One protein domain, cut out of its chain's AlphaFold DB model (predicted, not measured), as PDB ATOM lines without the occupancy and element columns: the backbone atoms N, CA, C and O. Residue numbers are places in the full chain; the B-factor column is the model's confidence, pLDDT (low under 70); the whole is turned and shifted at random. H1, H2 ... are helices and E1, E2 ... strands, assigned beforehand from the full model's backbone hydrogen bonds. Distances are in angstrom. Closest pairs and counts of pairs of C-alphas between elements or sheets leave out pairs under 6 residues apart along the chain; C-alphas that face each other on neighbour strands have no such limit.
ATOM      1  N   ALA A 495     -66.676 -12.588 -32.305       37.44
ATOM      2  CA  ALA A 495     -65.738 -11.466 -32.201       37.44
ATOM      3  C   ALA A 495     -65.975 -10.492 -31.013       37.44
ATOM      4  O   ALA A 495     -65.241  -9.509 -30.921       37.44
ATOM      5  N   ILE A 496     -66.949 -10.721 -30.108       33.97
ATOM      6  CA  ILE A 496     -67.279  -9.799 -28.978       33.97
ATOM      7  C   ILE A 496     -67.046 -10.419 -27.608       33.97
ATOM      8  O   ILE A 496     -66.960  -9.687 -26.629       33.97
ATOM      9  N   ALA A 497     -66.822 -11.724 -27.506       30.53
ATOM     10  CA  ALA A 497     -66.338 -12.312 -26.257       30.53
ATOM     11  C   ALA A 497     -64.919 -12.900 -26.373       30.53
ATOM     12  O   ALA A 497     -64.339 -13.320 -25.374       30.53
ATOM     13  N   ASP A 498     -64.313 -12.786 -27.560       30.28
ATOM     14  CA  ASP A 498     -62.899 -13.021 -27.791       30.28
ATOM     15  C   ASP A 498     -62.253 -11.822 -28.481       30.28
ATOM     16  O   ASP A 498     -62.253 -11.700 -29.706       30.28
ATOM     17  N   ALA A 499     -61.639 -10.937 -27.693       30.66
ATOM     18  CA  ALA A 499     -60.536 -10.130 -28.187       30.66
ATOM     19  C   ALA A 499     -59.406 -11.086 -28.586       30.66
ATOM     20  O   ALA A 499     -58.481 -11.343 -27.819       30.66
ATOM     21  N   ILE A 500     -59.493 -11.642 -29.791       33.03
ATOM     22  CA  ILE A 500     -58.339 -12.224 -30.446       33.03
ATOM     23  C   ILE A 500     -57.312 -11.093 -30.487       33.03
ATOM     24  O   ILE A 500     -57.424 -10.149 -31.274       33.03
ATOM     25  N   GLN A 501     -56.314 -11.190 -29.607       34.44
ATOM     26  CA  GLN A 501     -54.997 -10.642 -29.852       34.44
ATOM     27  C   GLN A 501     -54.547 -11.225 -31.192       34.44
ATOM     28  O   GLN A 501     -53.914 -12.273 -31.262       34.44
ATOM     29  N   ILE A 502     -54.911 -10.558 -32.288       37.06
ATOM     30  CA  ILE A 502     -54.136 -10.615 -33.516       37.06
ATOM     31  C   ILE A 502     -52.853  -9.915 -33.099       37.06
ATOM     32  O   ILE A 502     -52.809  -8.685 -33.100       37.06
ATOM     33  N   GLY A 503     -51.904 -10.693 -32.576       34.00
ATOM     34  CA  GLY A 503     -50.733 -10.181 -31.884       34.00
ATOM     35  C   GLY A 503     -50.118  -9.033 -32.673       34.00
ATOM     36  O   GLY A 503     -49.575  -9.235 -33.758       34.00
ATOM     37  N   LEU A 504     -50.203  -7.820 -32.119       33.69
ATOM     38  CA  LEU A 504     -49.384  -6.658 -32.474       33.69
ATOM     39  C   LEU A 504     -47.949  -6.917 -31.987       33.69
ATOM     40  O   LEU A 504     -47.369  -6.171 -31.208       33.69
ATOM     41  N   GLY A 505     -47.407  -8.044 -32.432       34.69
ATOM     42  CA  GLY A 505     -46.045  -8.493 -32.257       34.69
ATOM     43  C   GLY A 505     -45.496  -8.826 -33.632       34.69
ATOM     44  O   GLY A 505     -45.040  -9.939 -33.855       34.69
ATOM     45  N   SER A 506     -45.562  -7.884 -34.579       34.41
ATOM     46  CA  SER A 506     -44.826  -8.011 -35.834       34.41
ATOM     47  C   SER A 506     -43.340  -7.789 -35.546       34.41
ATOM     48  O   SER A 506     -42.759  -6.771 -35.919       34.41
ATOM     49  N   ALA A 507     -42.718  -8.730 -34.840       35.94
ATOM     50  CA  ALA A 507     -41.286  -8.892 -34.932       35.94
ATOM     51  C   ALA A 507     -41.019  -9.408 -36.349       35.94
ATOM     52  O   ALA A 507     -41.470 -10.493 -36.730       35.94
ATOM     53  N   SER A 508     -40.361  -8.590 -37.165       40.88
ATOM     54  CA  SER A 508     -39.805  -9.059 -38.424       40.88
ATOM     55  C   SER A 508     -38.629  -9.971 -38.094       40.88
ATOM     56  O   SER A 508     -37.632  -9.507 -37.539       40.88
ATOM     57  N   ILE A 509     -38.735 -11.257 -38.407       46.31
ATOM     58  CA  ILE A 509     -37.604 -12.172 -38.276       46.31
ATOM     59  C   ILE A 509     -36.844 -12.148 -39.590       46.31
ATOM     60  O   ILE A 509     -37.372 -12.609 -40.597       46.31
ATOM     61  N   ALA A 510     -35.617 -11.627 -39.557       45.66
ATOM     62  CA  ALA A 510     -34.651 -11.779 -40.635       45.66
ATOM     63  C   ALA A 510     -33.881 -13.091 -40.429       45.66
ATOM     64  O   ALA A 510     -33.158 -13.265 -39.446       45.66
ATOM     65  N   GLN A 511     -34.055 -14.034 -41.345       51.34
ATOM     66  CA  GLN A 511     -33.311 -15.278 -41.411       51.34
ATOM     67  C   GLN A 511     -32.290 -15.170 -42.546       51.34
ATOM     68  O   GLN A 511     -32.606 -15.410 -43.708       51.34
ATOM     69  N   SER A 512     -31.053 -14.815 -42.202       51.16
ATOM     70  CA  SER A 512     -29.926 -14.814 -43.137       51.16
ATOM     71  C   SER A 512     -29.134 -16.114 -43.004       51.16
ATOM     72  O   SER A 512     -28.786 -16.528 -41.896       51.16
ATOM     73  N   ALA A 513     -28.804 -16.763 -44.119       48.22
ATOM     74  CA  ALA A 513     -27.799 -17.825 -44.109       48.22
ATOM     75  C   ALA A 513     -26.397 -17.185 -44.051       48.22
ATOM     76  O   ALA A 513     -25.958 -16.568 -45.016       48.22
ATOM     77  N   LEU A 514     -25.701 -17.294 -42.913       39.81
ATOM     78  CA  LEU A 514     -24.314 -16.834 -42.754       39.81
ATOM     79  C   LEU A 514     -23.361 -17.749 -43.539       39.81
ATOM     80  O   LEU A 514     -23.135 -18.878 -43.111       39.81
ATOM     81  N   GLN A 515     -22.774 -17.266 -44.640       41.59
ATOM     82  CA  GLN A 515     -21.598 -17.879 -45.273       41.59
ATOM     83  C   GLN A 515     -20.649 -16.820 -45.856       41.59
ATOM     84  O   GLN A 515     -21.067 -15.792 -46.386       41.59
ATOM     85  N   ALA A 516     -19.346 -17.073 -45.712       34.09
ATOM     86  CA  ALA A 516     -18.270 -16.168 -46.089       34.09
ATOM     87  C   ALA A 516     -17.994 -16.227 -47.602       34.09
ATOM     88  O   ALA A 516     -17.515 -17.236 -48.111       34.09
ATOM     89  N   GLY A 517     -18.243 -15.112 -48.292       39.31
ATOM     90  CA  GLY A 517     -17.841 -14.893 -49.682       39.31
ATOM     91  C   GLY A 517     -18.880 -15.330 -50.715       39.31
ATOM     92  O   GLY A 517     -18.976 -16.504 -51.048       39.31
ATOM     93  N   GLY A 518     -19.577 -14.346 -51.295       54.03
ATOM     94  CA  GLY A 518     -20.115 -14.457 -52.653       54.03
ATOM     95  C   GLY A 518     -21.592 -14.802 -52.851       54.03
ATOM     96  O   GLY A 518     -21.942 -15.074 -53.981       54.03
ATOM     97  N   GLY A 519     -22.485 -14.773 -51.862       57.44
ATOM     98  CA  GLY A 519     -23.927 -15.003 -52.080       57.44
ATOM     99  C   GLY A 519     -24.709 -15.064 -50.768       57.44
ATOM    100  O   GLY A 519     -24.101 -15.111 -49.700       57.44
ATOM    101  N   GLY A 520     -26.043 -15.027 -50.820       71.31
ATOM    102  CA  GLY A 520     -26.882 -15.126 -49.624       71.31
ATOM    103  C   GLY A 520     -28.385 -15.060 -49.897       71.31
ATOM    104  O   GLY A 520     -28.827 -14.397 -50.829       71.31
ATOM    105  N   LEU A 521     -29.170 -15.742 -49.058       73.62
ATOM    106  CA  LEU A 521     -30.625 -15.591 -48.996       73.62
ATOM    107  C   LEU A 521     -30.978 -14.737 -47.776       73.62
ATOM    108  O   LEU A 521     -30.742 -15.161 -46.642       73.62
ATOM    109  N   ASP A 522     -31.535 -13.557 -48.023       75.75
ATOM    110  CA  ASP A 522     -32.159 -12.695 -47.026       75.75
ATOM    111  C   ASP A 522     -33.666 -12.965 -47.010       75.75
ATOM    112  O   ASP A 522     -34.364 -12.757 -48.004       75.75
ATOM    113  N   PHE A 523     -34.166 -13.484 -45.896       78.19
ATOM    114  CA  PHE A 523     -35.570 -13.822 -45.741       78.19
ATOM    115  C   PHE A 523     -36.144 -13.119 -44.518       78.19
ATOM    116  O   PHE A 523     -35.784 -13.455 -43.395       78.19
ATOM    117  N   THR A 524     -37.055 -12.171 -44.728       72.38
ATOM    118  CA  THR A 524     -37.722 -11.438 -43.649       72.38
ATOM    119  C   THR A 524     -39.220 -11.708 -43.655       72.38
ATOM    120  O   THR A 524     -39.864 -11.595 -44.695       72.38
ATOM    121  N   TYR A 525     -39.807 -12.023 -42.501       76.44
ATOM    122  CA  TYR A 525     -41.259 -12.192 -42.385       76.44
ATOM    123  C   TYR A 525     -41.819 -11.664 -41.065       76.44
ATOM    124  O   TYR A 525     -41.123 -11.625 -40.052       76.44
ATOM    125  N   GLN A 526     -43.096 -11.280 -41.077       71.69
ATOM    126  CA  GLN A 526     -43.833 -10.895 -39.873       71.69
ATOM    127  C   GLN A 526     -44.440 -12.116 -39.176       71.69
ATOM    128  O   GLN A 526     -45.222 -12.861 -39.774       71.69
ATOM    129  N   GLN A 527     -44.130 -12.284 -37.891       69.38
ATOM    130  CA  GLN A 527     -44.835 -13.240 -37.043       69.38
ATOM    131  C   GLN A 527     -46.225 -12.722 -36.678       69.38
ATOM    132  O   GLN A 527     -46.393 -11.564 -36.301       69.38
ATOM    133  N   VAL A 528     -47.220 -13.600 -36.786       68.88
ATOM    134  CA  VAL A 528     -48.581 -13.356 -36.301       68.88
ATOM    135  C   VAL A 528     -49.161 -14.644 -35.739       68.88
ATOM    136  O   VAL A 528     -48.741 -15.743 -36.098       68.88
ATOM    137  N   GLU A 529     -50.147 -14.489 -34.869       71.31
ATOM    138  CA  GLU A 529     -50.939 -15.576 -34.309       71.31
ATOM    139  C   GLU A 529     -52.392 -15.141 -34.149       71.31
ATOM    140  O   GLU A 529     -52.720 -13.950 -34.205       71.31
ATOM    141  N   ARG A 530     -53.266 -16.130 -33.972       77.88
ATOM    142  CA  ARG A 530     -54.693 -15.955 -33.732       77.88
ATOM    143  C   ARG A 530     -55.133 -16.900 -32.624       77.88
ATOM    144  O   ARG A 530     -55.455 -18.054 -32.888       77.88
ATOM    145  N   LEU A 531     -55.161 -16.415 -31.392       69.12
ATOM    146  CA  LEU A 531     -55.567 -17.206 -30.230       69.12
ATOM    147  C   LEU A 531     -56.913 -16.715 -29.693       69.12
ATOM    148  O   LEU A 531     -57.212 -15.524 -29.775       69.12
ATOM    149  N   LEU A 532     -57.705 -17.630 -29.133       67.06
ATOM    150  CA  LEU A 532     -58.870 -17.277 -28.321       67.06
ATOM    151  C   LEU A 532     -58.399 -16.566 -27.049       67.06
ATOM    152  O   LEU A 532     -57.276 -16.782 -26.576       67.06
ATOM    153  N   THR A 533     -59.264 -15.750 -26.455       63.50
ATOM    154  CA  THR A 533     -58.958 -15.135 -25.166       63.50
ATOM    155  C   THR A 533     -58.870 -16.183 -24.074       63.50
ATOM    156  O   THR A 533     -59.467 -17.261 -24.121       63.50
ATOM    157  N   THR A 534     -58.174 -15.808 -23.006       65.19
ATOM    158  CA  THR A 534     -58.143 -16.577 -21.766       65.19
ATOM    159  C   THR A 534     -59.552 -16.877 -21.243       65.19
ATOM    160  O   THR A 534     -59.790 -17.979 -20.766       65.19
ATOM    161  N   GLN A 535     -60.501 -15.940 -21.362       64.69
ATOM    162  CA  GLN A 535     -61.873 -16.129 -20.874       64.69
ATOM    163  C   GLN A 535     -62.634 -17.177 -21.687       64.69
ATOM    164  O   GLN A 535     -63.258 -18.067 -21.113       64.69
ATOM    165  N   ALA A 536     -62.547 -17.127 -23.012       68.00
ATOM    166  CA  ALA A 536     -63.200 -18.119 -23.851       68.00
ATOM    167  C   ALA A 536     -62.560 -19.501 -23.732       68.00
ATOM    168  O   ALA A 536     -63.281 -20.492 -23.668       68.00
ATOM    169  N   ARG A 537     -61.230 -19.588 -23.589       72.19
ATOM    170  CA  ARG A 537     -60.549 -20.860 -23.286       72.19
ATOM    171  C   ARG A 537     -60.988 -21.468 -21.951       72.19
ATOM    172  O   ARG A 537     -61.065 -22.687 -21.849       72.19
ATOM    173  N   LEU A 538     -61.301 -20.650 -20.941       75.44
ATOM    174  CA  LEU A 538     -61.850 -21.138 -19.667       75.44
ATOM    175  C   LEU A 538     -63.274 -21.691 -19.819       75.44
ATOM    176  O   LEU A 538     -63.639 -22.630 -19.118       75.44
ATOM    177  N   GLN A 539     -64.073 -21.119 -20.722       74.81
ATOM    178  CA  GLN A 539     -65.448 -21.560 -20.988       74.81
ATOM    179  C   GLN A 539     -65.539 -22.692 -22.026       74.81
ATOM    180  O   GLN A 539     -66.557 -23.377 -22.089       74.81
ATOM    181  N   MET A 540     -64.485 -22.894 -22.816       79.94
ATOM    182  CA  MET A 540     -64.337 -23.948 -23.821       79.94
ATOM    183  C   MET A 540     -63.056 -24.745 -23.537       79.94
ATOM    184  O   MET A 540     -62.058 -24.575 -24.244       79.94
ATOM    185  N   PRO A 541     -63.034 -25.603 -22.500       75.38
ATOM    186  CA  PRO A 541     -61.838 -26.362 -22.134       75.38
ATOM    187  C   PRO A 541     -61.340 -27.260 -23.277       75.38
ATOM    188  O   PRO A 541     -60.134 -27.497 -23.379       75.38
ATOM    189  N   GLY A 542     -62.220 -27.690 -24.191       78.31
ATOM    190  CA  GLY A 542     -61.839 -28.403 -25.409       78.31
ATOM    191  C   GLY A 542     -60.922 -27.607 -26.349       78.31
ATOM    192  O   GLY A 542     -60.197 -28.213 -27.136       78.31
ATOM    193  N   ALA A 543     -60.871 -26.273 -26.250       72.12
ATOM    194  CA  ALA A 543     -59.943 -25.444 -27.025       72.12
ATOM    195  C   ALA A 543     -58.474 -25.663 -26.629       72.12
ATOM    196  O   ALA A 543     -57.576 -25.454 -27.445       72.12
ATOM    197  N   ALA A 544     -58.223 -26.147 -25.409       71.44
ATOM    198  CA  ALA A 544     -56.892 -26.531 -24.943       71.44
ATOM    199  C   ALA A 544     -56.439 -27.918 -25.450       71.44
ATOM    200  O   ALA A 544     -55.333 -28.352 -25.125       71.44
ATOM    201  N   ALA A 545     -57.276 -28.625 -26.221       69.06
ATOM    202  CA  ALA A 545     -56.944 -29.926 -26.788       69.06
ATOM    203  C   ALA A 545     -55.774 -29.861 -27.787       69.06
ATOM    204  O   ALA A 545     -55.345 -28.795 -28.235       69.06
ATOM    205  N   THR A 546     -55.256 -31.040 -28.144       69.81
ATOM    206  CA  THR A 546     -54.101 -31.205 -29.030       69.81
ATOM    207  C   THR A 546     -54.297 -30.457 -30.346       69.81
ATOM    208  O   THR A 546     -55.235 -30.721 -31.101       69.81
ATOM    209  N   LYS A 547     -53.381 -29.532 -30.627       83.62
ATOM    210  CA  LYS A 547     -53.343 -28.798 -31.888       83.62
ATOM    211  C   LYS A 547     -52.757 -29.684 -32.983       83.62
ATOM    212  O   LYS A 547     -51.899 -30.525 -32.723       83.62
ATOM    213  N   GLN A 548     -53.216 -29.489 -34.212       89.94
ATOM    214  CA  GLN A 548     -52.632 -30.128 -35.385       89.94
ATOM    215  C   GLN A 548     -51.597 -29.195 -36.002       89.94
ATOM    216  O   GLN A 548     -51.894 -28.031 -36.259       89.94
ATOM    217  N   SER A 549     -50.391 -29.702 -36.243       92.38
ATOM    218  CA  SER A 549     -49.341 -28.955 -36.930       92.38
ATOM    219  C   SER A 549     -49.509 -29.062 -38.444       92.38
ATOM    220  O   SER A 549     -49.662 -30.152 -38.996       92.38
ATOM    221  N   TYR A 550     -49.404 -27.928 -39.122       93.75
ATOM    222  CA  TYR A 550     -49.485 -27.806 -40.567       93.75
ATOM    223  C   TYR A 550     -48.169 -27.259 -41.114       93.75
ATOM    224  O   TYR A 550     -47.542 -26.379 -40.521       93.75
ATOM    225  N   LYS A 551     -47.744 -27.797 -42.258       94.25
ATOM    226  CA  LYS A 551     -46.550 -27.369 -42.989       94.25
ATOM    227  C   LYS A 551     -46.895 -27.292 -44.465       94.25
ATOM    228  O   LYS A 551     -47.238 -28.309 -45.060       94.25
ATOM    229  N   HIS A 552     -46.728 -26.117 -45.054       94.38
ATOM    230  CA  HIS A 552     -46.896 -25.916 -46.491       94.38
ATOM    231  C   HIS A 552     -45.703 -25.171 -47.064       94.38
ATOM    232  O   HIS A 552     -45.145 -24.279 -46.429       94.38
ATOM    233  N   ARG A 553     -45.301 -25.537 -48.280       94.12
ATOM    234  CA  ARG A 553     -44.347 -24.745 -49.056       94.12
ATOM    235  C   ARG A 553     -45.116 -23.605 -49.703       94.12
ATOM    236  O   ARG A 553     -46.061 -23.879 -50.435       94.12
ATOM    237  N   PHE A 554     -44.714 -22.361 -49.454       92.88
ATOM    238  CA  PHE A 554     -45.382 -21.203 -50.056       92.88
ATOM    239  C   PHE A 554     -44.624 -20.638 -51.258       92.88
ATOM    240  O   PHE A 554     -45.254 -20.114 -52.177       92.88
ATOM    241  N   LEU A 555     -43.300 -20.798 -51.279       92.44
ATOM    242  CA  LEU A 555     -42.435 -20.352 -52.365       92.44
ATOM    243  C   LEU A 555     -41.283 -21.343 -52.553       92.44
ATOM    244  O   LEU A 555     -40.711 -21.827 -51.578       92.44
ATOM    245  N   SER A 556     -40.946 -21.633 -53.803       91.19
ATOM    246  CA  SER A 556     -39.775 -22.420 -54.190       91.19
ATOM    247  C   SER A 556     -38.924 -21.602 -55.153       91.19
ATOM    248  O   SER A 556     -39.431 -21.111 -56.159       91.19
ATOM    249  N   LEU A 557     -37.648 -21.450 -54.826       88.69
ATOM    250  CA  LEU A 557     -36.605 -20.872 -55.664       88.69
ATOM    251  C   LEU A 557     -35.760 -22.038 -56.173       88.69
ATOM    252  O   LEU A 557     -34.950 -22.579 -55.425       88.69
ATOM    253  N   ASP A 558     -36.005 -22.484 -57.398       83.56
ATOM    254  CA  ASP A 558     -35.425 -23.710 -57.942       83.56
ATOM    255  C   ASP A 558     -34.052 -23.470 -58.586       83.56
ATOM    256  O   ASP A 558     -33.750 -22.387 -59.097       83.56
ATOM    257  N   ALA A 559     -33.218 -24.508 -58.585       71.94
ATOM    258  CA  ALA A 559     -31.891 -24.445 -59.177       71.94
ATOM    259  C   ALA A 559     -31.983 -24.422 -60.708       71.94
ATOM    260  O   ALA A 559     -32.673 -25.234 -61.326       71.94
ATOM    261  N   MET A 560     -31.211 -23.543 -61.351       64.12
ATOM    262  CA  MET A 560     -31.183 -23.474 -62.816       64.12
ATOM    263  C   MET A 560     -30.545 -24.725 -63.454       64.12
ATOM    264  O   MET A 560     -30.922 -25.122 -64.557       64.12
ATOM    265  N   LYS A 561     -29.583 -25.346 -62.757       63.41
ATOM    266  CA  LYS A 561     -28.909 -26.607 -63.107       63.41
ATOM    267  C   LYS A 561     -28.589 -27.404 -61.832       63.41
ATOM    268  O   LYS A 561     -28.437 -26.789 -60.773       63.41
ATOM    269  N   PRO A 562     -28.416 -28.736 -61.911       62.56
ATOM    270  CA  PRO A 562     -27.962 -29.537 -60.775       62.56
ATOM    271  C   PRO A 562     -26.676 -28.967 -60.154       62.56
ATOM    272  O   PRO A 562     -25.719 -28.675 -60.871       62.56
ATOM    273  N   GLY A 563     -26.663 -28.796 -58.830       62.75
ATOM    274  CA  GLY A 563     -25.534 -28.218 -58.089       62.75
ATOM    275  C   GLY A 563     -25.555 -26.690 -57.931       62.75
ATOM    276  O   GLY A 563     -24.641 -26.147 -57.313       62.75
ATOM    277  N   MET A 564     -26.569 -25.992 -58.456       70.38
ATOM    278  CA  MET A 564     -26.797 -24.563 -58.192       70.38
ATOM    279  C   MET A 564     -27.685 -24.331 -56.966       70.38
ATOM    280  O   MET A 564     -28.354 -25.245 -56.489       70.38
ATOM    281  N   ALA A 565     -27.681 -23.090 -56.468       72.12
ATOM    282  CA  ALA A 565     -28.424 -22.712 -55.278       72.12
ATOM    283  C   ALA A 565     -29.943 -22.814 -55.487       72.12
ATOM    284  O   ALA A 565     -30.473 -22.242 -56.439       72.12
ATOM    285  N   ASN A 566     -30.634 -23.492 -54.571       83.94
ATOM    286  CA  ASN A 566     -32.089 -23.504 -54.477       83.94
ATOM    287  C   ASN A 566     -32.553 -23.241 -53.032       83.94
ATOM    288  O   ASN A 566     -31.801 -23.413 -52.064       83.94
ATOM    289  N   ALA A 567     -33.799 -22.799 -52.875       85.69
ATOM    290  CA  ALA A 567     -34.434 -22.641 -51.576       85.69
ATOM    291  C   ALA A 567     -35.931 -22.929 -51.632       85.69
ATOM    292  O   ALA A 567     -36.673 -22.284 -52.367       85.69
ATOM    293  N   ASP A 568     -36.387 -23.825 -50.766       89.44
ATOM    294  CA  ASP A 568     -37.802 -24.005 -50.477       89.44
ATOM    295  C   ASP A 568     -38.156 -23.256 -49.196       89.44
ATOM    296  O   ASP A 568     -37.603 -23.521 -48.126       89.44
ATOM    297  N   LEU A 569     -39.098 -22.322 -49.294       90.25
ATOM    298  CA  LEU A 569     -39.619 -21.599 -48.146       90.25
ATOM    299  C   LEU A 569     -40.930 -22.225 -47.689       90.25
ATOM    300  O   LEU A 569     -41.885 -22.395 -48.456       90.25
ATOM    301  N   VAL A 570     -40.961 -22.568 -46.407       92.12
ATOM    302  CA  VAL A 570     -42.087 -23.247 -45.778       92.12
ATOM    303  C   VAL A 570     -42.695 -22.373 -44.700       92.12
ATOM    304  O   VAL A 570     -41.991 -21.699 -43.950       92.12
ATOM    305  N   VAL A 571     -44.018 -22.417 -44.621       92.81
ATOM    306  CA  VAL A 571     -44.818 -21.844 -43.547       92.81
ATOM    307  C   VAL A 571     -45.319 -22.981 -42.664       92.81
ATOM    308  O   VAL A 571     -45.791 -24.012 -43.152       92.81
ATOM    309  N   THR A 572     -45.161 -22.809 -41.355       91.69
ATOM    310  CA  THR A 572     -45.552 -23.775 -40.329       91.69
ATOM    311  C   THR A 572     -46.365 -23.096 -39.244       91.69
ATOM    312  O   THR A 572     -46.009 -22.012 -38.788       91.69
ATOM    313  N   TRP A 573     -47.458 -23.732 -38.843       92.44
ATOM    314  CA  TRP A 573     -48.317 -23.271 -37.757       92.44
ATOM    315  C   TRP A 573     -49.077 -24.452 -37.167       92.44
ATOM    316  O   TRP A 573     -49.130 -25.526 -37.761       92.44
ATOM    317  N   GLU A 574     -49.690 -24.249 -36.012       89.75
ATOM    318  CA  GLU A 574     -50.623 -25.195 -35.420       89.75
ATOM    319  C   GLU A 574     -52.027 -24.605 -35.415       89.75
ATOM    320  O   GLU A 574     -52.195 -23.402 -35.198       89.75
ATOM    321  N   GLY A 575     -53.039 -25.442 -35.621       88.44
ATOM    322  CA  GLY A 575     -54.433 -25.030 -35.520       88.44
ATOM    323  C   GLY A 575     -55.322 -26.053 -34.827       88.44
ATOM    324  O   GLY A 575     -54.901 -27.174 -34.525       88.44
ATOM    325  N   ASN A 576     -56.552 -25.646 -34.518       86.75
ATOM    326  CA  ASN A 576     -57.546 -26.495 -33.866       86.75
ATOM    327  C   ASN A 576     -58.963 -26.259 -34.414       86.75
ATOM    328  O   ASN A 576     -59.234 -25.310 -35.154       86.75
ATOM    329  N   ALA A 577     -59.900 -27.123 -34.009       86.50
ATOM    330  CA  ALA A 577     -61.304 -27.057 -34.422       86.50
ATOM    331  C   ALA A 577     -62.025 -25.762 -33.987       86.50
ATOM    332  O   ALA A 577     -63.089 -25.439 -34.522       86.50
ATOM    333  N   PHE A 578     -61.445 -25.019 -33.040       82.44
ATOM    334  CA  PHE A 578     -62.008 -23.795 -32.482       82.44
ATOM    335  C   PHE A 578     -61.616 -22.536 -33.266       82.44
ATOM    336  O   PHE A 578     -62.166 -21.466 -33.013       82.44
ATOM    337  N   GLY A 579     -60.732 -22.666 -34.260       77.50
ATOM    338  CA  GLY A 579     -60.305 -21.562 -35.114       77.50
ATOM    339  C   GLY A 579     -58.998 -20.896 -34.679       77.50
ATOM    340  O   GLY A 579     -58.629 -19.874 -35.264       77.50
ATOM    341  N   GLU A 580     -58.277 -21.448 -33.702       78.50
ATOM    342  CA  GLU A 580     -56.977 -20.910 -33.299       78.50
ATOM    343  C   GLU A 580     -55.891 -21.216 -34.331       78.50
ATOM    344  O   GLU A 580     -55.898 -22.258 -34.984       78.50
ATOM    345  N   ILE A 581     -54.948 -20.288 -34.456       80.88
ATOM    346  CA  ILE A 581     -53.720 -20.396 -35.239       80.88
ATOM    347  C   ILE A 581     -52.596 -19.977 -34.294       80.88
ATOM    348  O   ILE A 581     -52.602 -18.855 -33.787       80.88
ATOM    349  N   SER A 582     -51.651 -20.871 -34.013       77.06
ATOM    350  CA  SER A 582     -50.462 -20.533 -33.222       77.06
ATOM    351  C   SER A 582     -49.592 -19.496 -33.934       77.06
ATOM    352  O   SER A 582     -49.865 -19.106 -35.069       77.06
ATOM    353  N   THR A 583     -48.486 -19.100 -33.305       79.00
ATOM    354  CA  THR A 583     -47.448 -18.316 -33.974       79.00
ATOM    355  C   THR A 583     -47.048 -18.969 -35.292       79.00
ATOM    356  O   THR A 583     -46.601 -20.118 -35.330       79.00
ATOM    357  N   VAL A 584     -47.247 -18.228 -36.378       80.56
ATOM    358  CA  VAL A 584     -46.880 -18.654 -37.722       80.56
ATOM    359  C   VAL A 584     -45.381 -18.461 -37.879       80.56
ATOM    360  O   VAL A 584     -44.857 -17.350 -37.763       80.56
ATOM    361  N   VAL A 585     -44.683 -19.557 -38.146       82.62
ATOM    362  CA  VAL A 585     -43.236 -19.582 -38.330       82.62
ATOM    363  C   VAL A 585     -42.950 -19.907 -39.779       82.62
ATOM    364  O   VAL A 585     -43.374 -20.947 -40.288       82.62
ATOM    365  N   MET A 586     -42.202 -19.034 -40.439       85.88
ATOM    366  CA  MET A 586     -41.712 -19.274 -41.786       85.88
ATOM    367  C   MET A 586     -40.208 -19.492 -41.746       85.88
ATOM    368  O   MET A 586     -39.503 -18.885 -40.940       85.88
ATOM    369  N   LYS A 587     -39.704 -20.384 -42.596       83.62
ATOM    370  CA  LYS A 587     -38.270 -20.668 -42.672       83.62
ATOM    371  C   LYS A 587     -37.858 -21.258 -44.011       83.62
ATOM    372  O   LYS A 587     -38.680 -21.845 -44.714       83.62
ATOM    373  N   LYS A 588     -36.557 -21.186 -44.303       83.50
ATOM    374  CA  LYS A 588     -35.925 -22.028 -45.329       83.50
ATOM    375  C   LYS A 588     -35.942 -23.494 -44.883       83.50
ATOM    376  O   LYS A 588     -35.489 -23.811 -43.780       83.50
ATOM    377  N   ASP A 589     -36.449 -24.388 -45.725       83.31
ATOM    378  CA  ASP A 589     -36.423 -25.829 -45.481       83.31
ATOM    379  C   ASP A 589     -35.040 -26.397 -45.811       83.31
ATOM    380  O   ASP A 589     -34.644 -26.509 -46.970       83.31
ATOM    381  N   LEU A 590     -34.289 -26.758 -44.773       79.12
ATOM    382  CA  LEU A 590     -32.917 -27.245 -44.905       79.12
ATOM    383  C   LEU A 590     -32.819 -28.603 -45.610       79.12
ATOM    384  O   LEU A 590     -31.762 -28.924 -46.135       79.12
ATOM    385  N   ALA A 591     -33.891 -29.403 -45.629       78.06
ATOM    386  CA  ALA A 591     -33.860 -30.728 -46.251       78.06
ATOM    387  C   ALA A 591     -33.930 -30.667 -47.785       78.06
ATOM    388  O   ALA A 591     -33.552 -31.619 -48.462       78.06
ATOM    389  N   THR A 592     -34.450 -29.567 -48.326       80.12
ATOM    390  CA  THR A 592     -34.742 -29.397 -49.758       80.12
ATOM    391  C   THR A 592     -34.032 -28.194 -50.376       80.12
ATOM    392  O   THR A 592     -34.132 -27.988 -51.581       80.12
ATOM    393  N   SER A 593     -33.284 -27.431 -49.576       81.44
ATOM    394  CA  SER A 593     -32.526 -26.253 -50.009       81.44
ATOM    395  C   SER A 593     -31.023 -26.505 -49.934       81.44
ATOM    396  O   SER A 593     -30.551 -27.150 -49.002       81.44
ATOM    397  N   THR A 594     -30.259 -25.918 -50.847       77.56
ATOM    398  CA  THR A 594     -28.791 -25.966 -50.834       77.56
ATOM    399  C   THR A 594     -28.180 -24.713 -50.190       77.56
ATOM    400  O   THR A 594     -28.876 -23.816 -49.687       77.56
ATOM    401  N   ASP A 595     -26.848 -24.649 -50.209       70.56
ATOM    402  CA  ASP A 595     -26.070 -23.469 -49.838       70.56
ATOM    403  C   ASP A 595     -26.017 -22.432 -50.964       70.56
ATOM    404  O   ASP A 595     -26.086 -22.751 -52.152       70.56
ATOM    405  N   TRP A 596     -25.910 -21.164 -50.563       69.00
ATOM    406  CA  TRP A 596     -26.013 -19.992 -51.433       69.00
ATOM    407  C   TRP A 596     -24.666 -19.271 -51.491       69.00
ATOM    408  O   TRP A 596     -24.510 -18.170 -50.980       69.00
ATOM    409  N   THR A 597     -23.664 -19.926 -52.079       62.72
ATOM    410  CA  THR A 597     -22.281 -19.408 -52.146       62.72
ATOM    411  C   THR A 597     -22.039 -18.430 -53.294       62.72
ATOM    412  O   THR A 597     -21.038 -17.724 -53.278       62.72
ATOM    413  N   LYS A 598     -22.917 -18.429 -54.307       63.38
ATOM    414  CA  LYS A 598     -22.818 -17.610 -55.535       63.38
ATOM    415  C   LYS A 598     -24.134 -16.948 -55.965       63.38
ATOM    416  O   LYS A 598     -24.134 -16.155 -56.900       63.38
ATOM    417  N   ALA A 599     -25.242 -17.310 -55.320       68.88
ATOM    418  CA  ALA A 599     -26.584 -16.832 -55.641       68.88
ATOM    419  C   ALA A 599     -27.056 -15.821 -54.591       68.88
ATOM    420  O   ALA A 599     -26.716 -15.957 -53.414       68.88
ATOM    421  N   GLU A 600     -27.863 -14.847 -55.001       75.81
ATOM    422  CA  GLU A 600     -28.477 -13.861 -54.109       75.81
ATOM    423  C   GLU A 600     -30.001 -13.996 -54.149       75.81
ATOM    424  O   GLU A 600     -30.610 -14.066 -55.213       75.81
ATOM    425  N   GLY A 601     -30.635 -14.040 -52.984       77.12
ATOM    426  CA  GLY A 601     -32.084 -14.084 -52.846       77.12
ATOM    427  C   GLY A 601     -32.534 -13.102 -51.779       77.12
ATOM    428  O   GLY A 601     -31.906 -13.003 -50.731       77.12
ATOM    429  N   LYS A 602     -33.628 -12.388 -52.027       84.31
ATOM    430  CA  LYS A 602     -34.304 -11.535 -51.047       84.31
ATOM    431  C   LYS A 602     -35.779 -11.853 -51.076       84.31
ATOM    432  O   LYS A 602     -36.367 -11.831 -52.152       84.31
ATOM    433  N   VAL A 603     -36.364 -12.159 -49.930       83.06
ATOM    434  CA  VAL A 603     -37.791 -12.453 -49.796       83.06
ATOM    435  C   VAL A 603     -38.304 -11.731 -48.560       83.06
ATOM    436  O   VAL A 603     -37.847 -11.995 -47.450       83.06
ATOM    437  N   THR A 604     -39.284 -10.859 -48.750       80.94
ATOM    438  CA  THR A 604     -39.975 -10.142 -47.681       80.94
ATOM    439  C   THR A 604     -41.425 -10.591 -47.644       80.94
ATOM    440  O   THR A 604     -42.090 -10.610 -48.675       80.94
ATOM    441  N   VAL A 605     -41.932 -10.939 -46.461       81.25
ATOM    442  CA  VAL A 605     -43.317 -11.373 -46.252       81.25
ATOM    443  C   VAL A 605     -43.978 -10.510 -45.185       81.25
ATOM    444  O   VAL A 605     -43.536 -10.452 -44.037       81.25
ATOM    445  N   ILE A 606     -45.073  -9.851 -45.552       79.25
ATOM    446  CA  ILE A 606     -45.836  -8.967 -44.667       79.25
ATOM    447  C   ILE A 606     -47.271  -9.460 -44.513       79.25
ATOM    448  O   ILE A 606     -47.854 -10.025 -45.440       79.25
ATOM    449  N   LYS A 607     -47.859  -9.238 -43.338       79.88
ATOM    450  CA  LYS A 607     -49.255  -9.574 -43.068       79.88
ATOM    451  C   LYS A 607     -50.173  -8.505 -43.659       79.88
ATOM    452  O   LYS A 607     -49.992  -7.314 -43.417       79.88
ATOM    453  N   VAL A 608     -51.202  -8.938 -44.378       77.44
ATOM    454  CA  VAL A 608     -52.274  -8.083 -44.904       77.44
ATOM    455  C   VAL A 608     -53.568  -8.409 -44.158       77.44
ATOM    456  O   VAL A 608     -53.775  -9.535 -43.708       77.44
ATOM    457  N   SER A 609     -54.428  -7.410 -43.962       66.75
ATOM    458  CA  SER A 609     -55.715  -7.582 -43.269       66.75
ATOM    459  C   SER A 609     -56.866  -7.266 -44.231       66.75
ATOM    460  O   SER A 609     -57.325  -6.124 -44.254       66.75
ATOM    461  N   PRO A 610     -57.290  -8.228 -45.072       65.62
ATOM    462  CA  PRO A 610     -58.430  -8.037 -45.960       65.62
ATOM    463  C   PRO A 610     -59.755  -8.042 -45.186       65.62
ATOM    464  O   PRO A 610     -59.842  -8.568 -44.074       65.62
ATOM    465  N   ILE A 611     -60.796  -7.473 -45.798       63.31
ATOM    466  CA  ILE A 611     -62.163  -7.497 -45.263       63.31
ATOM    467  C   ILE A 611     -62.740  -8.915 -45.474       63.31
ATOM    468  O   ILE A 611     -62.808  -9.365 -46.618       63.31
ATOM    469  N   PRO A 612     -63.154  -9.638 -44.418       63.72
ATOM    470  CA  PRO A 612     -63.803 -10.938 -44.512       63.72
ATOM    471  C   PRO A 612     -65.135 -10.857 -45.248       63.72
ATOM    472  O   PRO A 612     -65.875  -9.884 -45.133       63.72
ATOM    473  N   ALA A 613     -65.472 -11.927 -45.962       62.06
ATOM    474  CA  ALA A 613     -66.756 -12.037 -46.635       62.06
ATOM    475  C   ALA A 613     -67.909 -12.175 -45.622       62.06
ATOM    476  O   ALA A 613     -67.848 -12.985 -44.689       62.06
ATOM    477  N   ALA A 614     -68.981 -11.411 -45.840       61.25
ATOM    478  CA  ALA A 614     -70.203 -11.462 -45.041       61.25
ATOM    479  C   ALA A 614     -70.800 -12.884 -44.990       61.25
ATOM    480  O   ALA A 614     -70.733 -13.632 -45.964       61.25
ATOM    481  N   GLY A 615     -71.386 -13.264 -43.850       64.44
ATOM    482  CA  GLY A 615     -72.067 -14.558 -43.678       64.44
ATOM    483  C   GLY A 615     -71.166 -15.803 -43.610       64.44
ATOM    484  O   GLY A 615     -71.685 -16.915 -43.589       64.44
ATOM    485  N   THR A 616     -69.838 -15.652 -43.571       68.50
ATOM    486  CA  THR A 616     -68.894 -16.786 -43.497       68.50
ATOM    487  C   THR A 616     -68.539 -17.176 -42.060       68.50
ATOM    488  O   THR A 616     -68.579 -16.337 -41.161       68.50
ATOM    489  N   ASP A 617     -68.183 -18.451 -41.844       73.62
ATOM    490  CA  ASP A 617     -67.714 -18.965 -40.547       73.62
ATOM    491  C   ASP A 617     -66.400 -18.262 -40.142       73.62
ATOM    492  O   ASP A 617     -65.384 -18.458 -40.815       73.62
ATOM    493  N   PRO A 618     -66.360 -17.498 -39.038       72.94
ATOM    494  CA  PRO A 618     -65.162 -16.783 -38.596       72.94
ATOM    495  C   PRO A 618     -63.939 -17.667 -38.342       72.94
ATOM    496  O   PRO A 618     -62.803 -17.214 -38.488       72.94
ATOM    497  N   ARG A 619     -64.131 -18.954 -38.027       77.81
ATOM    498  CA  ARG A 619     -63.015 -19.898 -37.847       77.81
ATOM    499  C   ARG A 619     -62.263 -20.142 -39.157       77.81
ATOM    500  O   ARG A 619     -61.064 -20.423 -39.144       77.81
ATOM    501  N   THR A 620     -62.954 -19.990 -40.287       77.50
ATOM    502  CA  THR A 620     -62.398 -20.164 -41.635       77.50
ATOM    503  C   THR A 620     -61.681 -18.929 -42.166       77.50
ATOM    504  O   THR A 620     -60.981 -19.043 -43.171       77.50
ATOM    505  N   TRP A 621     -61.814 -17.771 -41.504       80.38
ATOM    506  CA  TRP A 621     -61.172 -16.543 -41.962       80.38
ATOM    507  C   TRP A 621     -59.659 -16.742 -42.056       80.38
ATOM    508  O   TRP A 621     -59.059 -17.252 -41.104       80.38
ATOM    509  N   PRO A 622     -59.030 -16.382 -43.179       83.25
ATOM    510  CA  PRO A 622     -57.610 -16.609 -43.342       83.25
ATOM    511  C   PRO A 622     -56.770 -15.533 -42.646       83.25
ATOM    512  O   PRO A 622     -57.207 -14.400 -42.438       83.25
ATOM    513  N   ILE A 623     -55.525 -15.881 -42.329       82.75
ATOM    514  CA  ILE A 623     -54.437 -14.913 -42.215       82.75
ATOM    515  C   ILE A 623     -53.826 -14.777 -43.607       82.75
ATOM    516  O   ILE A 623     -53.365 -15.766 -44.181       82.75
ATOM    517  N   THR A 624     -53.821 -13.558 -44.134       84.12
ATOM    518  CA  THR A 624     -53.310 -13.258 -45.472       84.12
ATOM    519  C   THR A 624     -51.914 -12.658 -45.388       84.12
ATOM    520  O   THR A 624     -51.649 -11.760 -44.584       84.12
ATOM    521  N   TYR A 625     -51.026 -13.132 -46.252       86.06
ATOM    522  CA  TYR A 625     -49.668 -12.637 -46.400       86.06
ATOM    523  C   TYR A 625     -49.404 -12.215 -47.832       86.06
ATOM    524  O   TYR A 625     -49.724 -12.951 -48.765       86.06
ATOM    525  N   ARG A 626     -48.732 -11.077 -47.989       88.00
ATOM    526  CA  ARG A 626     -48.121 -10.671 -49.251       88.00
ATOM    527  C   ARG A 626     -46.625 -10.911 -49.171       88.00
ATOM    528  O   ARG A 626     -46.004 -10.550 -48.170       88.00
ATOM    529  N   TYR A 627     -46.058 -11.511 -50.206       86.94
ATOM    530  CA  TYR A 627     -44.621 -11.683 -50.342       86.94
ATOM    531  C   TYR A 627     -44.112 -10.981 -51.594       86.94
ATOM    532  O   TYR A 627     -44.786 -10.963 -52.620       86.94
ATOM    533  N   GLU A 628     -42.916 -10.424 -51.496       89.12
ATOM    534  CA  GLU A 628     -42.188  -9.802 -52.599       89.12
ATOM    535  C   GLU A 628     -40.705 -10.132 -52.469       89.12
ATOM    536  O   GLU A 628     -40.203 -10.391 -51.371       89.12
ATOM    537  N   GLY A 629     -39.990 -10.163 -53.584       85.00
ATOM    538  CA  GLY A 629     -38.596 -10.541 -53.535       85.00
ATOM    539  C   GLY A 629     -37.872 -10.523 -54.864       85.00
ATOM    540  O   GLY A 629     -38.450 -10.294 -55.926       85.00
ATOM    541  N   SER A 630     -36.573 -10.788 -54.774       84.25
ATOM    542  CA  SER A 630     -35.697 -10.963 -55.921       84.25
ATOM    543  C   SER A 630     -34.872 -12.236 -55.782       84.25
ATOM    544  O   SER A 630     -34.360 -12.504 -54.699       84.25
ATOM    545  N   PHE A 631     -34.675 -12.977 -56.865       82.38
ATOM    546  CA  PHE A 631     -33.796 -14.141 -56.913       82.38
ATOM    547  C   PHE A 631     -32.839 -14.026 -58.101       82.38
ATOM    548  O   PHE A 631     -33.274 -13.884 -59.241       82.38
ATOM    549  N   ASP A 632     -31.539 -14.070 -57.826       75.62
ATOM    550  CA  ASP A 632     -30.467 -14.142 -58.811       75.62
ATOM    551  C   ASP A 632     -29.651 -15.431 -58.582       75.62
ATOM    552  O   ASP A 632     -28.809 -15.485 -57.678       75.62
ATOM    553  N   PRO A 633     -29.890 -16.494 -59.368       64.44
ATOM    554  CA  PRO A 633     -29.241 -17.790 -59.171       64.44
ATOM    555  C   PRO A 633     -27.750 -17.811 -59.547       64.44
ATOM    556  O   PRO A 633     -27.055 -18.760 -59.180       64.44
ATOM    557  N   VAL A 634     -27.252 -16.824 -60.307       61.66
ATOM    558  CA  VAL A 634     -25.897 -16.853 -60.904       61.66
ATOM    559  C   VAL A 634     -25.150 -15.508 -60.871       61.66
ATOM    560  O   VAL A 634     -24.053 -15.413 -61.421       61.66
ATOM    561  N   GLY A 635     -25.718 -14.469 -60.257       50.81
ATOM    562  CA  GLY A 635     -25.151 -13.116 -60.189       50.81
ATOM    563  C   GLY A 635     -25.217 -12.333 -61.508       50.81
ATOM    564  O   GLY A 635     -24.413 -11.425 -61.719       50.81
ATOM    565  N   ASN A 636     -26.109 -12.713 -62.431       44.53
ATOM    566  CA  ASN A 636     -26.179 -12.173 -63.801       44.53
ATOM    567  C   ASN A 636     -27.604 -11.753 -64.210       44.53
ATOM    568  O   ASN A 636     -27.916 -11.637 -65.401       44.53
ATOM    569  N   GLY A 637     -28.499 -11.548 -63.241       49.34
ATOM    570  CA  GLY A 637     -29.869 -11.166 -63.546       49.34
ATOM    571  C   GLY A 637     -30.874 -11.509 -62.459       49.34
ATOM    572  O   GLY A 637     -30.945 -12.641 -61.996       49.34
ATOM    573  N   LYS A 638     -31.701 -10.526 -62.097       65.12
ATOM    574  CA  LYS A 638     -32.688 -10.644 -61.021       65.12
ATOM    575  C   LYS A 638     -34.035 -11.094 -61.585       65.12
ATOM    576  O   LYS A 638     -34.591 -10.439 -62.467       65.12
ATOM    577  N   TRP A 639     -34.582 -12.193 -61.085       74.00
ATOM    578  CA  TRP A 639     -36.020 -12.438 -61.153       74.00
ATOM    579  C   TRP A 639     -36.671 -11.673 -60.019       74.00
ATOM    580  O   TRP A 639     -36.272 -11.844 -58.874       74.00
ATOM    581  N   GLU A 640     -37.643 -10.834 -60.330       81.12
ATOM    582  CA  GLU A 640     -38.475 -10.173 -59.333       81.12
ATOM    583  C   GLU A 640     -39.792 -10.928 -59.259       81.12
ATOM    584  O   GLU A 640     -40.355 -11.312 -60.286       81.12
ATOM    585  N   PHE A 641     -40.273 -11.183 -58.054       86.38
ATOM    586  CA  PHE A 641     -41.533 -11.876 -57.861       86.38
ATOM    587  C   PHE A 641     -42.330 -11.240 -56.742       86.38
ATOM    588  O   PHE A 641     -41.787 -10.697 -55.780       86.38
ATOM    589  N   GLU A 642     -43.637 -11.366 -56.871       89.06
ATOM    590  CA  GLU A 642     -44.594 -10.973 -55.856       89.06
ATOM    591  C   GLU A 642     -45.744 -11.973 -55.819       89.06
ATOM    592  O   GLU A 642     -46.021 -12.693 -56.782       89.06
ATOM    593  N   GLY A 643     -46.436 -12.026 -54.695       89.62
ATOM    594  CA  GLY A 643     -47.641 -12.815 -54.591       89.62
ATOM    595  C   GLY A 643     -48.324 -12.677 -53.251       89.62
ATOM    596  O   GLY A 643     -47.881 -11.966 -52.350       89.62
ATOM    597  N   GLU A 644     -49.437 -13.381 -53.134       90.81
ATOM    598  CA  GLU A 644     -50.273 -13.376 -51.949       90.81
ATOM    599  C   GLU A 644     -50.744 -14.795 -51.652       90.81
ATOM    600  O   GLU A 644     -51.154 -15.526 -52.561       90.81
ATOM    601  N   PHE A 645     -50.693 -15.184 -50.381       92.94
ATOM    602  CA  PHE A 645     -51.254 -16.442 -49.915       92.94
ATOM    603  C   PHE A 645     -52.011 -16.283 -48.597       92.94
ATOM    604  O   PHE A 645     -51.796 -15.356 -47.820       92.94
ATOM    605  N   GLU A 646     -52.895 -17.235 -48.350       91.12
ATOM    606  CA  GLU A 646     -53.785 -17.323 -47.205       91.12
ATOM    607  C   GLU A 646     -53.525 -18.620 -46.449       91.12
ATOM    608  O   GLU A 646     -53.347 -19.674 -47.066       91.12
ATOM    609  N   ILE A 647     -53.561 -18.549 -45.118       90.44
ATOM    610  CA  ILE A 647     -53.586 -19.726 -44.242       90.44
ATOM    611  C   ILE A 647     -54.785 -19.691 -43.299       90.44
ATOM    612  O   ILE A 647     -55.229 -18.611 -42.913       90.44
ATOM    613  N   ASN A 648     -55.300 -20.849 -42.882       89.81
ATOM    614  CA  ASN A 648     -56.391 -20.920 -41.902       89.81
ATOM    615  C   ASN A 648     -56.133 -21.948 -40.781       89.81
ATOM    616  O   ASN A 648     -55.177 -22.724 -40.816       89.81
ATOM    617  N   ALA A 649     -57.013 -21.961 -39.776       87.06
ATOM    618  CA  ALA A 649     -56.900 -22.821 -38.593       87.06
ATOM    619  C   ALA A 649     -57.022 -24.327 -38.864       87.06
ATOM    620  O   ALA A 649     -56.675 -25.129 -38.005       87.06
ATOM    621  N   PHE A 650     -57.491 -24.719 -40.047       90.38
ATOM    622  CA  PHE A 650     -57.751 -26.114 -40.405       90.38
ATOM    623  C   PHE A 650     -56.675 -26.696 -41.326       90.38
ATOM    624  O   PHE A 650     -56.862 -27.768 -41.894       90.38
ATOM    625  N   GLY A 651     -55.562 -25.977 -41.505       89.12
ATOM    626  CA  GLY A 651     -54.465 -26.381 -42.382       89.12
ATOM    627  C   GLY A 651     -54.607 -25.907 -43.822       89.12
ATOM    628  O   GLY A 651     -53.833 -26.333 -44.676       89.12
ATOM    629  N   GLY A 652     -55.576 -25.032 -44.101       91.75
ATOM    630  CA  GLY A 652     -55.772 -24.458 -45.422       91.75
ATOM    631  C   GLY A 652     -54.601 -23.586 -45.826       91.75
ATOM    632  O   GLY A 652     -54.112 -22.801 -45.020       91.75
ATOM    633  N   PHE A 653     -54.177 -23.742 -47.073       94.38
ATOM    634  CA  PHE A 653     -53.164 -22.935 -47.729       94.38
ATOM    635  C   PHE A 653     -53.656 -22.609 -49.137       94.38
ATOM    636  O   PHE A 653     -53.931 -23.511 -49.930       94.38
ATOM    637  N   LYS A 654     -53.790 -21.328 -49.465       92.50
ATOM    638  CA  LYS A 654     -54.288 -20.899 -50.773       92.50
ATOM    639  C   LYS A 654     -53.453 -19.750 -51.297       92.50
ATOM    640  O   LYS A 654     -53.313 -18.736 -50.631       92.50
ATOM    641  N   VAL A 655     -52.933 -19.887 -52.507       91.31
ATOM    642  CA  VAL A 655     -52.267 -18.806 -53.230       91.31
ATOM    643  C   VAL A 655     -53.321 -18.034 -54.012       91.31
ATOM    644  O   VAL A 655     -54.002 -18.601 -54.868       91.31
ATOM    645  N   ASN A 656     -53.453 -16.744 -53.712       86.50
ATOM    646  CA  ASN A 656     -54.368 -15.835 -54.399       86.50
ATOM    647  C   ASN A 656     -53.713 -15.211 -55.629       86.50
ATOM    648  O   ASN A 656     -54.343 -15.110 -56.679       86.50
ATOM    649  N   ASN A 657     -52.447 -14.815 -55.499       87.62
ATOM    650  CA  ASN A 657     -51.685 -14.191 -56.570       87.62
ATOM    651  C   ASN A 657     -50.240 -14.697 -56.567       87.62
ATOM    652  O   ASN A 657     -49.666 -14.980 -55.513       87.62
ATOM    653  N   HIS A 658     -49.658 -14.810 -57.753       88.00
ATOM    654  CA  HIS A 658     -48.244 -15.080 -57.949       88.00
ATOM    655  C   HIS A 658     -47.836 -14.531 -59.309       88.00
ATOM    656  O   HIS A 658     -48.426 -14.901 -60.322       88.00
ATOM    657  N   SER A 659     -46.836 -13.662 -59.319       84.44
ATOM    658  CA  SER A 659     -46.290 -13.065 -60.526       84.44
ATOM    659  C   SER A 659     -44.775 -13.096 -60.455       84.44
ATOM    660  O   SER A 659     -44.181 -12.808 -59.415       84.44
ATOM    661  N   VAL A 660     -44.155 -13.444 -61.578       81.62
ATOM    662  CA  VAL A 660     -42.703 -13.469 -61.733       81.62
ATOM    663  C   VAL A 660     -42.347 -12.671 -62.976       81.62
ATOM    664  O   VAL A 660     -42.829 -12.933 -64.087       81.62
ATOM    665  N   VAL A 661     -41.470 -11.694 -62.802       77.44
ATOM    666  CA  VAL A 661     -40.913 -10.877 -63.871       77.44
ATOM    667  C   VAL A 661     -39.431 -11.190 -63.981       77.44
ATOM    668  O   VAL A 661     -38.664 -11.044 -63.032       77.44
ATOM    669  N   SER A 662     -39.012 -11.614 -65.172       66.88
ATOM    670  CA  SER A 662     -37.590 -11.746 -65.447       66.88
ATOM    671  C   SER A 662     -37.009 -10.379 -65.781       66.88
ATOM    672  O   SER A 662     -37.426  -9.746 -66.750       66.88
ATOM    673  N   ARG A 663     -36.037  -9.921 -64.991       63.00
ATOM    674  CA  ARG A 663     -35.112  -8.838 -65.363       63.00
ATOM    675  C   ARG A 663     -33.722  -9.402 -65.669       63.00
ATOM    676  O   ARG A 663     -32.738  -8.662 -65.666       63.00
ATOM    677  N   SER A 664     -33.639 -10.717 -65.889       52.19
ATOM    678  CA  SER A 664     -32.385 -11.415 -66.119       52.19
ATOM    679  C   SER A 664     -31.918 -11.294 -67.566       52.19
ATOM    680  O   SER A 664     -32.690 -11.433 -68.510       52.19
ATOM    681  N   LEU A 665     -30.618 -11.050 -67.736       44.06
ATOM    682  CA  LEU A 665     -29.959 -10.932 -69.038       44.06
ATOM    683  C   LEU A 665     -29.547 -12.302 -69.607       44.06
ATOM    684  O   LEU A 665     -29.104 -12.386 -70.757       44.06
ATOM    685  N   SER A 666     -29.704 -13.368 -68.812       43.06
ATOM    686  CA  SER A 666     -29.360 -14.762 -69.117       43.06
ATOM    687  C   SER A 666     -30.567 -15.627 -69.499       43.06
ATOM    688  O   SER A 666     -30.475 -16.853 -69.489       43.06
ATOM    689  N   ASP A 667     -31.690 -15.015 -69.882       42.06
ATOM    690  CA  ASP A 667     -32.935 -15.718 -70.223       42.06
ATOM    691  C   ASP A 667     -32.799 -16.742 -71.369       42.06
ATOM    692  O   ASP A 667     -33.594 -17.671 -71.455       42.06
ATOM    693  N   PHE A 668     -31.742 -16.655 -72.179       40.06
ATOM    694  CA  PHE A 668     -31.395 -17.627 -73.223       40.06
ATOM    695  C   PHE A 668     -30.768 -18.940 -72.702       40.06
ATOM    696  O   PHE A 668     -30.667 -19.908 -73.450       40.06
ATOM    697  N   LEU A 669     -30.322 -18.995 -71.438       38.47
ATOM    698  CA  LEU A 669     -29.801 -20.210 -70.786       38.47
ATOM    699  C   LEU A 669     -30.915 -21.072 -70.172       38.47
ATOM    700  O   LEU A 669     -30.638 -22.127 -69.594       38.47
ATOM    701  N   LYS A 670     -32.167 -20.609 -70.249       47.06
ATOM    702  CA  LYS A 670     -33.333 -21.274 -69.679       47.06
ATOM    703  C   LYS A 670     -33.652 -22.552 -70.447       47.06
ATOM    704  O   LYS A 670     -33.838 -22.533 -71.657       47.06
ATOM    705  N   ALA A 671     -33.783 -23.655 -69.717       43.91
ATOM    706  CA  ALA A 671     -34.393 -24.867 -70.256       43.91
ATOM    707  C   ALA A 671     -35.937 -24.798 -70.210       43.91
ATOM    708  O   ALA A 671     -36.593 -25.553 -70.919       43.91
ATOM    709  N   HIS A 672     -36.507 -23.917 -69.369       49.03
ATOM    710  CA  HIS A 672     -37.937 -23.846 -69.038       49.03
ATOM    711  C   HIS A 672     -38.386 -22.400 -68.712       49.03
ATOM    712  O   HIS A 672     -37.559 -21.502 -68.561       49.03
ATOM    713  N   ASP A 673     -39.696 -22.155 -68.605       59.59
ATOM    714  CA  ASP A 673     -40.276 -20.820 -68.358       59.59
ATOM    715  C   ASP A 673     -39.884 -20.225 -66.982       59.59
ATOM    716  O   ASP A 673     -39.504 -20.944 -66.064       59.59
ATOM    717  N   LYS A 674     -39.988 -18.905 -66.790       63.16
ATOM    718  CA  LYS A 674     -39.639 -18.198 -65.536       63.16
ATOM    719  C   LYS A 674     -40.370 -18.745 -64.298       63.16
ATOM    720  O   LYS A 674     -39.771 -18.847 -63.230       63.16
ATOM    721  N   GLU A 675     -41.622 -19.172 -64.457       63.44
ATOM    722  CA  GLU A 675     -42.431 -19.779 -63.386       63.44
ATOM    723  C   GLU A 675     -41.953 -21.190 -63.004       63.44
ATOM    724  O   GLU A 675     -42.341 -21.730 -61.972       63.44
ATOM    725  N   SER A 676     -41.067 -21.795 -63.804       68.06
ATOM    726  CA  SER A 676     -40.413 -23.060 -63.458       68.06
ATOM    727  C   SER A 676     -39.227 -22.892 -62.505       68.06
ATOM    728  O   SER A 676     -38.745 -23.891 -61.980       68.06
ATOM    729  N   TYR A 677     -38.777 -21.659 -62.257       75.50
ATOM    730  CA  TYR A 677     -37.658 -21.369 -61.354       75.50
ATOM    731  C   TYR A 677     -38.089 -20.634 -60.088       75.50
ATOM    732  O   TYR A 677     -37.465 -20.791 -59.046       75.50
ATOM    733  N   VAL A 678     -39.176 -19.870 -60.149       85.44
ATOM    734  CA  VAL A 678     -39.835 -19.316 -58.968       85.44
ATOM    735  C   VAL A 678     -41.247 -19.883 -58.951       85.44
ATOM    736  O   VAL A 678     -42.090 -19.455 -59.732       85.44
ATOM    737  N   LYS A 679     -41.484 -20.896 -58.110       88.69
ATOM    738  CA  LYS A 679     -42.764 -21.619 -58.055       88.69
ATOM    739  C   LYS A 679     -43.549 -21.219 -56.818       88.69
ATOM    740  O   LYS A 679     -43.024 -21.233 -55.701       88.69
ATOM    741  N   ARG A 680     -44.841 -20.963 -57.004       90.94
ATOM    742  CA  ARG A 680     -45.798 -20.849 -55.899       90.94
ATOM    743  C   ARG A 680     -46.045 -22.189 -55.203       90.94
ATOM    744  O   ARG A 680     -45.897 -23.257 -55.798       90.94
ATOM    745  N   GLY A 681     -46.503 -22.112 -53.958       87.62
ATOM    746  CA  GLY A 681     -47.054 -23.250 -53.228       87.62
ATOM    747  C   GLY A 681     -48.291 -23.870 -53.886       87.62
ATOM    748  O   GLY A 681     -48.971 -23.247 -54.704       87.62
ATOM    749  N   VAL A 682     -48.597 -25.110 -53.506       89.56
ATOM    750  CA  VAL A 682     -49.769 -25.845 -54.001       89.56
ATOM    751  C   VAL A 682     -50.963 -25.573 -53.096       89.56
ATOM    752  O   VAL A 682     -50.861 -25.725 -51.882       89.56
ATOM    753  N   ASN A 683     -52.100 -25.210 -53.688       91.00
ATOM    754  CA  ASN A 683     -53.329 -24.967 -52.938       91.00
ATOM    755  C   ASN A 683     -53.798 -26.238 -52.219       91.00
ATOM    756  O   ASN A 683     -53.931 -27.301 -52.822       91.00
ATOM    757  N   HIS A 684     -54.126 -26.089 -50.943       90.44
ATOM    758  CA  HIS A 684     -54.742 -27.101 -50.109       90.44
ATOM    759  C   HIS A 684     -55.933 -26.479 -49.381       90.44
ATOM    760  O   HIS A 684     -55.770 -25.593 -48.544       90.44
ATOM    761  N   ILE A 685     -57.141 -26.930 -49.715       86.62
ATOM    762  CA  ILE A 685     -58.386 -26.424 -49.129       86.62
ATOM    763  C   ILE A 685     -59.021 -27.577 -48.342       86.62
ATOM    764  O   ILE A 685     -59.677 -28.429 -48.942       86.62
ATOM    765  N   PRO A 686     -58.783 -27.664 -47.022       86.62
ATOM    766  CA  PRO A 686     -59.316 -28.729 -46.189       86.62
ATOM    767  C   PRO A 686     -60.809 -28.528 -45.935       86.62
ATOM    768  O   PRO A 686     -61.330 -27.411 -45.982       86.62
ATOM    769  N   ALA A 687     -61.493 -29.627 -45.617       84.50
ATOM    770  CA  ALA A 687     -62.862 -29.564 -45.134       84.50
ATOM    771  C   ALA A 687     -62.910 -28.873 -43.764       84.50
ATOM    772  O   ALA A 687     -62.086 -29.137 -42.886       84.50
ATOM    773  N   VAL A 688     -63.898 -28.004 -43.580       84.25
ATOM    774  CA  VAL A 688     -64.125 -27.318 -42.306       84.25
ATOM    775  C   VAL A 688     -64.810 -28.297 -41.351       84.25
ATOM    776  O   VAL A 688     -65.872 -28.824 -41.698       84.25
ATOM    777  N   PRO A 689     -64.244 -28.568 -40.162       85.31
ATOM    778  CA  PRO A 689     -64.893 -29.437 -39.196       85.31
ATOM    779  C   PRO A 689     -66.203 -28.807 -38.695       85.31
ATOM    780  O   PRO A 689     -66.312 -27.573 -38.599       85.31
ATOM    781  N   PRO A 690     -67.199 -29.637 -38.327       85.94
ATOM    782  CA  PRO A 690     -68.423 -29.142 -37.717       85.94
ATOM    783  C   PRO A 690     -68.102 -28.333 -36.457       85.94
ATOM    784  O   PRO A 690     -67.050 -28.500 -35.833       85.94
ATOM    785  N   LEU A 691     -69.001 -27.420 -36.100       83.00
ATOM    786  CA  LEU A 691     -68.808 -26.571 -34.932       83.00
ATOM    787  C   LEU A 691     -68.758 -27.441 -33.658       83.00
ATOM    788  O   LEU A 691     -69.699 -28.212 -33.438       83.00
ATOM    789  N   PRO A 692     -67.701 -27.356 -32.824       85.44
ATOM    790  CA  PRO A 692     -67.651 -28.069 -31.553       85.44
ATOM    791  C   PRO A 692     -68.879 -27.740 -30.688       85.44
ATOM    792  O   PRO A 692     -69.248 -26.565 -30.611       85.44
ATOM    793  N   PRO A 693     -69.496 -28.721 -30.000       85.00
ATOM    794  CA  PRO A 693     -70.664 -28.471 -29.151       85.00
ATOM    795  C   PRO A 693     -70.424 -27.393 -28.085       85.00
ATOM    796  O   PRO A 693     -71.256 -26.510 -27.913       85.00
ATOM    797  N   GLU A 694     -69.250 -27.400 -27.442       82.56
ATOM    798  CA  GLU A 694     -68.858 -26.380 -26.454       82.56
ATOM    799  C   GLU A 694     -68.790 -24.976 -27.063       82.56
ATOM    800  O   GLU A 694     -69.231 -24.006 -26.451       82.56
ATOM    801  N   GLN A 695     -68.283 -24.869 -28.294       80.12
ATOM    802  CA  GLN A 695     -68.226 -23.602 -29.014       80.12
ATOM    803  C   GLN A 695     -69.623 -23.140 -29.427       80.12
ATOM    804  O   GLN A 695     -69.936 -21.960 -29.318       80.12
ATOM    805  N   LEU A 696     -70.498 -24.058 -29.840       79.69
ATOM    806  CA  LEU A 696     -71.887 -23.743 -30.165       79.69
ATOM    807  C   LEU A 696     -72.641 -23.217 -28.936       79.69
ATOM    808  O   LEU A 696     -73.369 -22.231 -29.032       79.69
ATOM    809  N   ASP A 697     -72.438 -23.844 -27.780       78.62
ATOM    810  CA  ASP A 697     -73.046 -23.425 -26.518       78.62
ATOM    811  C   ASP A 697     -72.476 -22.101 -26.007       78.62
ATOM    812  O   ASP A 697     -73.228 -21.269 -25.499       78.62
ATOM    813  N   TYR A 698     -71.173 -21.870 -26.177       74.38
ATOM    814  CA  TYR A 698     -70.549 -20.580 -25.897       74.38
ATOM    815  C   TYR A 698     -71.163 -19.466 -26.752       74.38
ATOM    816  O   TYR A 698     -71.514 -18.411 -26.224       74.38
ATOM    817  N   LEU A 699     -71.366 -19.713 -28.050       70.62
ATOM    818  CA  LEU A 699     -71.979 -18.738 -28.953       70.62
ATOM    819  C   LEU A 699     -73.440 -18.473 -28.630       70.62
ATOM    820  O   LEU A 699     -73.837 -17.319 -28.593       70.62
TER     821      LEU A 699
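AT A GLANCE: This is residues 495 to 699 of the 704 residues of an uncharacterized protein of Nocardioides sp. HLT2-9 (UniProt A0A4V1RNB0). Look for a long sandwich of two sheets laid face to face: a twisted sheet of six strands, E1 E2 E6 E7 E8 E9, and a smaller sheet of four, E5 E4 E3 E10, with the strands of the one at 16 degrees to those of the other. Beyond one end of the sandwich lie three short helices, H1, H2 and H3, near each other and on neither sheet. The printed part has 205 residues with ten named strands and three named helices, in the order E1 E2 H1 H2 E3 E4 E5 E6 E7 E8 E9 E10 H3; the class is mostly strand, though under half of the residues are in named elements. The six-stranded sheet runs in the order E1 E2 E6 E7 E8 E9 and is mixed, while the other runs in the order E5 E4 E3 E10 and is antiparallel throughout. The whole is compact, with a radius of gyration of the C-alphas of 19.3 A, yet elongated, with spans of 62 by 33 by 25 A.

IN THESE COORDINATES: Start at residues 495 to 507, which hold no named element, and find C-alpha 508 at (-39.805, -9.059, -38.424), where E1 begins and runs to residue 512. E2 follows at residues 520 to 526, 20.0 A long. Next come H1, residues 534 to 539, and H2, residues 541 to 544. E3 covers residues 548 to 557 over 27.5 A, E4 residues 567 to 575 over 25.8 A, and E5 residues 585 to 588. Find C-alpha 600 at (-28.477, -13.861, -54.109): from there E6 runs 26.2 A to residue 608. E7, residues 623 to 632, measures 29.2 A; E8, residues 637 to 647, 31.8 A; and E9, residues 653 to 664, 30.0 A, with a bend of 63 degrees at residue 656. E10 is residues 678 to 680, and H3, residues 693 to 699, ends with C-alpha 699 at (-71.979, -18.738, -28.953).

HOW THE PARTS SIT: Begin in the larger sheet with the hairpin E1 and E2, where N 511 and O 523 are 2.7 A apart. E2 and E6 are parallel neighbours, with N 522 and O 601 at 2.8 A. From E6 the sheet continues as a meander, E6 E7 E8 E9, each strand the antiparallel neighbour of the one before: look at N 604 and O 628, 2.8 A, then N 627 and O 643, 2.9 A, then N 642 and O 659, 3.0 A. In the other sheet E3 E4 E5 form a second meander, with N 550 and O 573 at 2.8 A and N 572 and O 585 at 2.8 A; E10 is antiparallel to E3, with N 556 and O 679 at 2.8 A. Between the sheets, the closest C-alphas of E9 and E10 are those of His 658 and Arg 680, 6.6 A apart. H1 and H3 are close but not clearly touching, the closest C-alphas being those of Gln 539 and Tyr 698 at 7.1 A; their tilt is steep, 59 degrees, and they run opposite ways. In H1 and H3 every O i to N i+4 pair is within hydrogen-bond range; H2 is too short for such a pair.

THE WHOLE: The two C-alphas farthest apart are those of Phe 668 and Asp 697, 62.8 A. The printed part has no cut. The long links are E5 to E6, E6 to E7, E9 to E10 and E10 to H3. The mean pLDDT of the printed part is 72.6, and 72 residues are under 70, among them residues 495 to 519, 609 to 616 and 662 to 676; E1 has a mean of 47.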